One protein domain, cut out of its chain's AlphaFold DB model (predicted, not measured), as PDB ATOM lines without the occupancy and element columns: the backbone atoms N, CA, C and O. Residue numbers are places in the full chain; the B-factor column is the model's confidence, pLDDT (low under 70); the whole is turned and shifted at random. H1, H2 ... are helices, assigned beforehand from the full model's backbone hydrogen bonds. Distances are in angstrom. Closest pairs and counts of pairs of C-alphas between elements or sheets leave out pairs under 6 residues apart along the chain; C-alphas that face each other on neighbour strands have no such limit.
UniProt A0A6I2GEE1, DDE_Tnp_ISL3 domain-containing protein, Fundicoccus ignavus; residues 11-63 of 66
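This is residues 11 to 63 of the 66 residues of the protein "DDE_Tnp_ISL3 domain-containing protein" of Fundicoccus ignavus (UniProt A0A6I2GEE1). Two helices, the longer H1 and the shorter H2, touch at a steep angle and make a small body, and a long tail after H2 sticks out from it with residues 48 to 63. The tail makes much of the length. The printed part has 53 residues with two named helices, H1 then H2, and no named strand; the class is all helix. It is only just extended, close to loose, with a radius of gyration of the C-alphas of 15.3 A and spans of 48 by 24 by 13 A.

H1, residues 11 to 26, begins at C-alpha 11 at (-6.258, 3.447, 59.323) and is 22.4 A long from first to last C-alpha. H2, residues 33 to 43, is 15.4 A long and ends at C-alpha 43 at (3.403, -1.738, 45.528).

H1 touches H2 with residues 20 to 24 alone; the closest C-alphas, of Ile 20 and Val 40, are 6.8 A apart. They run opposite ways at a steep tilt of 51 degrees. In H1 and H2 every O i to N i+4 pair is within hydrogen-bond range.

The C-alphas farthest apart, of Gly 29 and Leu 63, are 48.2 A apart. The printed part has no cut, and the link from H1 to H2 is short. The pLDDT is under 70 at residues 28 to 29 and 50 to 63.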
ATOM      1  N   ARG A  11      -7.297   4.479  59.269       72.94
ATOM      2  CA  ARG A  11      -6.258   3.447  59.323       72.94
ATOM      3  C   ARG A  11      -5.784   2.988  57.943       72.94
ATOM      4  O   ARG A  11      -4.594   2.738  57.752       72.94
ATOM      5  N   VAL A  12      -6.694   2.872  56.971       76.69
ATOM      6  CA  VAL A  12      -6.340   2.462  55.596       76.69
ATOM      7  C   VAL A  12      -5.534   3.562  54.904       76.69
ATOM      8  O   VAL A  12      -4.490   3.289  54.305       76.69
ATOM      9  N   VAL A  13      -5.975   4.813  55.050       80.69
ATOM     10  CA  VAL A  13      -5.313   5.998  54.487       80.69
ATOM     11  C   VAL A  13      -3.937   6.204  55.123       80.69
ATOM     12  O   VAL A  13      -2.952   6.439  54.422       80.69
ATOM     13  N   GLU A  14      -3.834   6.045  56.441       83.25
ATOM     14  CA  GLU A  14      -2.576   6.119  57.188       83.25
ATOM     15  C   GLU A  14      -1.589   5.033  56.754       83.25
ATOM     16  O   GLU A  14      -0.414   5.329  56.511       83.25
ATOM     17  N   GLY A  15      -2.064   3.797  56.575       84.69
ATOM     18  CA  GLY A  15      -1.256   2.695  56.055       84.69
ATOM     19  C   GLY A  15      -0.722   2.968  54.646       84.69
ATOM     20  O   GLY A  15       0.462   2.737  54.373       84.69
ATOM     21  N   MET A  16      -1.560   3.523  53.762       85.31
ATOM     22  CA  MET A  16      -1.140   3.972  52.429       85.31
ATOM     23  C   MET A  16      -0.081   5.071  52.511       85.31
ATOM     24  O   MET A  16       0.976   4.954  51.883       85.31
ATOM     25  N   ASN A  17      -0.315   6.103  53.322       87.88
ATOM     26  CA  ASN A  17       0.626   7.206  53.488       87.88
ATOM     27  C   ASN A  17       1.974   6.736  54.046       87.88
ATOM     28  O   ASN A  17       3.017   7.207  53.592       87.88
ATOM     29  N   ASN A  18       1.985   5.789  54.986       89.50
ATOM     30  CA  ASN A  18       3.228   5.254  55.535       89.50
ATOM     31  C   ASN A  18       4.023   4.461  54.482       89.50
ATOM     32  O   ASN A  18       5.223   4.682  54.324       89.50
ATOM     33  N   LYS A  19       3.356   3.620  53.676       87.44
ATOM     34  CA  LYS A  19       3.999   2.930  52.539       87.44
ATOM     35  C   LYS A  19       4.598   3.910  51.533       87.44
ATOM     36  O   LYS A  19       5.740   3.730  51.121       87.44
ATOM     37  N   ILE A  20       3.864   4.959  51.162       89.00
ATOM     38  CA  ILE A  20       4.361   5.991  50.239       89.00
ATOM     39  C   ILE A  20       5.598   6.683  50.830       89.00
ATOM     40  O   ILE A  20       6.588   6.853  50.121       89.00
ATOM     41  N   LYS A  21       5.583   7.033  52.124       88.62
ATOM     42  CA  LYS A  21       6.750   7.614  52.813       88.62
ATOM     43  C   LYS A  21       7.958   6.672  52.786       88.62
ATOM     44  O   LYS A  21       9.065   7.129  52.511       88.62
ATOM     45  N   THR A  22       7.759   5.371  52.998       90.19
ATOM     46  CA  THR A  22       8.830   4.364  52.904       90.19
ATOM     47  C   THR A  22       9.391   4.244  51.487       90.19
ATOM     48  O   THR A  22      10.607   4.222  51.328       90.19
ATOM     49  N   ILE A  23       8.547   4.240  50.448       87.19
ATOM     50  CA  ILE A  23       9.001   4.191  49.044       87.19
ATOM     51  C   ILE A  23       9.797   5.454  48.691       87.19
ATOM     52  O   ILE A  23      10.850   5.355  48.066       87.19
ATOM     53  N   LYS A  24       9.337   6.632  49.136       85.75
ATOM     54  CA  LYS A  24      10.077   7.895  48.974       85.75
ATOM     55  C   LYS A  24      11.445   7.829  49.658       85.75
ATOM     56  O   LYS A  24      12.433   8.232  49.058       85.75
ATOM     57  N   ARG A  25      11.516   7.274  50.876       86.19
ATOM     58  CA  ARG A  25      12.765   7.124  51.642       86.19
ATOM     59  C   ARG A  25      13.723   6.095  51.040       86.19
ATOM     60  O   ARG A  25      14.919   6.325  51.024       86.19
ATOM     61  N   SER A  26      13.221   4.974  50.529       82.06
ATOM     62  CA  SER A  26      14.051   3.969  49.847       82.06
ATOM     63  C   SER A  26      14.541   4.447  48.473       82.06
ATOM     64  O   SER A  26      15.434   3.838  47.893       82.06
ATOM     65  N   GLY A  27      13.924   5.496  47.934       70.50
ATOM     66  CA  GLY A  27      14.067   5.947  46.562       70.50
ATOM     67  C   GLY A  27      14.971   7.157  46.363       70.50
ATOM     68  O   GLY A  27      14.732   7.877  45.399       70.50
ATOM     69  N   PHE A  28      15.987   7.390  47.210       59.22
ATOM     70  CA  PHE A  28      16.940   8.516  47.093       59.22
ATOM     71  C   PHE A  28      17.559   8.708  45.680       59.22
ATOM     72  O   PHE A  28      18.181   9.733  45.430       59.22
ATOM     73  N   GLY A  29      17.365   7.767  44.741       64.00
ATOM     74  CA  GLY A  29      17.787   7.840  43.336       64.00
ATOM     75  C   GLY A  29      16.685   8.002  42.270       64.00
ATOM     76  O   GLY A  29      16.999   7.888  41.084       64.00
ATOM     77  N   TYR A  30      15.409   8.251  42.602       71.50
ATOM     78  CA  TYR A  30      14.392   8.523  41.569       71.50
ATOM     79  C   TYR A  30      14.580   9.928  40.973       71.50
ATOM     80  O   TYR A  30      13.996  10.899  41.441       71.50
ATOM     81  N   ARG A  31      15.379  10.027  39.903       73.75
ATOM     82  CA  ARG A  31      15.583  11.272  39.132       73.75
ATOM     83  C   ARG A  31      14.333  11.740  38.380       73.75
ATOM     84  O   ARG A  31      14.223  12.919  38.074       73.75
ATOM     85  N   ASN A  32      13.411  10.818  38.091       81.69
ATOM     86  CA  ASN A  32      12.122  11.100  37.465       81.69
ATOM     87  C   ASN A  32      10.973  10.678  38.398       81.69
ATOM     88  O   ASN A  32      10.952   9.550  38.906       81.69
ATOM     89  N   PHE A  33      10.002  11.576  38.582       83.88
ATOM     90  CA  PHE A  33       8.766  11.329  39.317       83.88
ATOM     91  C   PHE A  33       7.934  10.184  38.719       83.88
ATOM     92  O   PHE A  33       7.301   9.442  39.472       83.88
ATOM     93  N   ASP A  34       7.990   9.965  37.403       87.31
ATOM     94  CA  ASP A  34       7.265   8.868  36.748       87.31
ATOM     95  C   ASP A  34       7.692   7.498  37.285       87.31
ATOM     96  O   ASP A  34       6.855   6.633  37.551       87.31
ATOM     97  N   ASN A  35       8.990   7.326  37.553       85.50
ATOM     98  CA  ASN A  35       9.531   6.091  38.121       85.50
ATOM     99  C   ASN A  35       9.066   5.884  39.567       85.50
ATOM    100  O   ASN A  35       8.764   4.759  39.978       85.50
ATOM    101  N   PHE A  36       8.952   6.970  40.335       85.69
ATOM    102  CA  PHE A  36       8.379   6.926  41.677       85.69
ATOM    103  C   PHE A  36       6.890   6.548  41.630       85.69
ATOM    104  O   PHE A  36       6.452   5.650  42.356       85.69
ATOM    105  N   ARG A  37       6.119   7.169  40.729       86.94
ATOM    106  CA  ARG A  37       4.692   6.893  40.526       86.94
ATOM    107  C   ARG A  37       4.452   5.436  40.119       86.94
ATOM    108  O   ARG A  37       3.610   4.770  40.724       86.94
ATOM    109  N   ALA A  38       5.233   4.909  39.177       87.12
ATOM    110  CA  ALA A  38       5.166   3.507  38.763       87.12
ATOM    111  C   ALA A  38       5.446   2.544  39.933       87.12
ATOM    112  O   ALA A  38       4.719   1.566  40.130       87.12
ATOM    113  N   ARG A  39       6.444   2.848  40.777       86.94
ATOM    114  CA  ARG A  39       6.772   2.032  41.959       86.94
ATOM    115  C   ARG A  39       5.647   2.013  42.993       86.94
ATOM    116  O   ARG A  39       5.408   0.970  43.606       86.94
ATOM    117  N   VAL A  40       4.965   3.143  43.192       88.12
ATOM    118  CA  VAL A  40       3.805   3.234  44.091       88.12
ATOM    119  C   VAL A  40       2.658   2.366  43.575       88.12
ATOM    120  O   VAL A  40       2.120   1.579  44.352       88.12
ATOM    121  N   PHE A  41       2.331   2.428  42.280       86.38
ATOM    122  CA  PHE A  41       1.261   1.596  41.713       86.38
ATOM    123  C   PHE A  41       1.549   0.102  41.796       86.38
ATOM    124  O   PHE A  41       0.660  -0.665  42.172       86.38
ATOM    125  N   LEU A  42       2.796  -0.298  41.534       85.81
ATOM    126  CA  LEU A  42       3.220  -1.688  41.670       85.81
ATOM    127  C   LEU A  42       3.083  -2.183  43.121       85.81
ATOM    128  O   LEU A  42       2.554  -3.262  43.364       85.81
ATOM    129  N   ASN A  43       3.491  -1.373  44.106       83.38
ATOM    130  CA  ASN A  43       3.403  -1.738  45.528       83.38
ATOM    131  C   ASN A  43       1.968  -1.840  46.056       83.38
ATOM    132  O   ASN A  43       1.708  -2.592  46.996       83.38
ATOM    133  N   GLN A  44       1.047  -1.059  45.493       81.38
ATOM    134  CA  GLN A  44      -0.363  -1.087  45.881       81.38
ATOM    135  C   GLN A  44      -1.169  -2.145  45.111       81.38
ATOM    136  O   GLN A  44      -2.362  -2.272  45.366       81.38
ATOM    137  N   LYS A  45      -0.538  -2.905  44.196       78.38
ATOM    138  CA  LYS A  45      -1.203  -3.888  43.319       78.38
ATOM    139  C   LYS A  45      -2.386  -3.297  42.535       78.38
ATOM    140  O   LYS A  45      -3.330  -3.992  42.194       78.38
ATOM    141  N   LEU A  46      -2.337  -1.997  42.239       72.44
ATOM    142  CA  LEU A  46      -3.414  -1.286  41.532       72.44
ATOM    143  C   LEU A  46      -3.429  -1.577  40.025       72.44
ATOM    144  O   LEU A  46      -4.354  -1.170  39.332       72.44
ATOM    145  N   LEU A  47      -2.393  -2.250  39.523       72.19
ATOM    146  CA  LEU A  47      -2.320  -2.732  38.145       72.19
ATOM    147  C   LEU A  47      -3.092  -4.046  37.953       72.19
ATOM    148  O   LEU A  47      -3.432  -4.390  36.822       72.19
ATOM    149  N   ASP A  48      -3.395  -4.760  39.041       77.31
ATOM    150  CA  ASP A  48      -4.177  -5.988  38.984       77.31
ATOM    151  C   ASP A  48      -5.656  -5.621  38.810       77.31
ATOM    152  O   ASP A  48      -6.211  -4.829  39.576       77.31
ATOM    153  N   LYS A  49      -6.318  -6.198  37.799       71.25
ATOM    154  CA  LYS A  49      -7.764  -6.012  37.618       71.25
ATOM    155  C   LYS A  49      -8.483  -6.522  38.873       71.25
ATOM    156  O   LYS A  49      -8.329  -7.699  39.212       71.25
ATOM    157  N   PRO A  50      -9.277  -5.689  39.565       69.56
ATOM    158  CA  PRO A  50      -9.951  -6.135  40.769       69.56
ATOM    159  C   PRO A  50     -11.061  -7.119  40.394       69.56
ATOM    160  O   PRO A  50     -12.083  -6.740  39.833       69.56
ATOM    161  N   ASN A  51     -10.889  -8.390  40.753       67.75
ATOM    162  CA  ASN A  51     -11.985  -9.354  40.803       67.75
ATOM    163  C   ASN A  51     -12.702  -9.208  42.157       67.75
ATOM    164  O   ASN A  51     -12.551 -10.040  43.053       67.75
ATOM    165  N   LYS A  52     -13.352  -8.059  42.388       66.62
ATOM    166  CA  LYS A  52     -14.052  -7.784  43.650       66.62
ATOM    167  C   LYS A  52     -15.228  -6.834  43.450       66.62
ATOM    168  O   LYS A  52     -15.083  -5.788  42.828       66.62
ATOM    169  N   THR A  53     -16.370  -7.181  44.040       67.06
ATOM    170  CA  THR A  53     -17.550  -6.314  44.132       67.06
ATOM    171  C   THR A  53     -17.223  -5.089  44.987       67.06
ATOM    172  O   THR A  53     -16.725  -5.225  46.110       67.06
ATOM    173  N   ILE A  54     -17.484  -3.894  44.457       67.62
ATOM    174  CA  ILE A  54     -17.236  -2.625  45.149       67.62
ATOM    175  C   ILE A  54     -18.152  -2.569  46.376       67.62
ATOM    176  O   ILE A  54     -19.367  -2.706  46.253       67.62
ATOM    177  N   ARG A  55     -17.571  -2.409  47.569       63.47
ATOM    178  CA  ARG A  55     -18.355  -2.170  48.787       63.47
ATOM    179  C   ARG A  55     -18.870  -0.727  48.753       63.47
ATOM    180  O   ARG A  55     -18.090   0.151  48.377       63.47
ATOM    181  N   PRO A  56     -20.139  -0.480  49.112       67.38
ATOM    182  CA  PRO A  56     -20.704   0.861  49.070       67.38
ATOM    183  C   PRO A  56     -19.925   1.806  49.993       67.38
ATOM    184  O   PRO A  56     -19.444   1.406  51.052       67.38
ATOM    185  N   LEU A  57     -19.772   3.053  49.541       66.19
ATOM    186  CA  LEU A  57     -18.995   4.104  50.213       66.19
ATOM    187  C   LEU A  57     -19.634   4.573  51.531       66.19
ATOM    188  O   LEU A  57     -18.951   5.149  52.369       66.19
ATOM    189  N   LEU A  58     -20.926   4.301  51.707       61.38
ATOM    190  CA  LEU A  58     -21.718   4.578  52.897       61.38
ATOM    191  C   LEU A  58     -22.426   3.288  53.314       61.38
ATOM    192  O   LEU A  58     -22.902   2.533  52.461       61.38
ATOM    193  N   PHE A  59     -22.474   3.025  54.619       69.56
ATOM    194  CA  PHE A  59     -23.329   1.974  55.155       69.56
ATOM    195  C   PHE A  59     -24.784   2.396  54.920       69.56
ATOM    196  O   PHE A  59     -25.123   3.560  55.125       69.56
ATOM    197  N   SER A  60     -25.634   1.474  54.460       58.62
ATOM    198  CA  SER A  60     -27.053   1.729  54.158       58.62
ATOM    199  C   SER A  60     -27.790   2.419  55.312       58.62
ATOM    200  O   SER A  60     -28.725   3.184  55.089       58.62
ATOM    201  N   ASP A  61     -27.316   2.176  56.533       58.53
ATOM    202  CA  ASP A  61     -27.839   2.707  57.786       58.53
ATOM    203  C   ASP A  61     -27.764   4.244  57.876       58.53
ATOM    204  O   ASP A  61     -28.575   4.848  58.573       58.53
ATOM    205  N   GLU A  62     -26.866   4.903  57.130       58.81
ATOM    206  CA  GLU A  62     -26.741   6.372  57.125       58.81
ATOM    207  C   GLU A  62     -27.655   7.074  56.105       58.81
ATOM    208  O   GLU A  62     -27.930   8.260  56.246       58.81
ATOM    209  N   LEU A  63     -28.182   6.356  55.103       57.59
ATOM    210  CA  LEU A  63     -29.151   6.909  54.142       57.59
ATOM    211  C   LEU A  63     -30.579   6.974  54.704       57.59
ATOM    212  O   LEU A  63     -31.398   7.721  54.181       57.59
TER     213      LEU A  63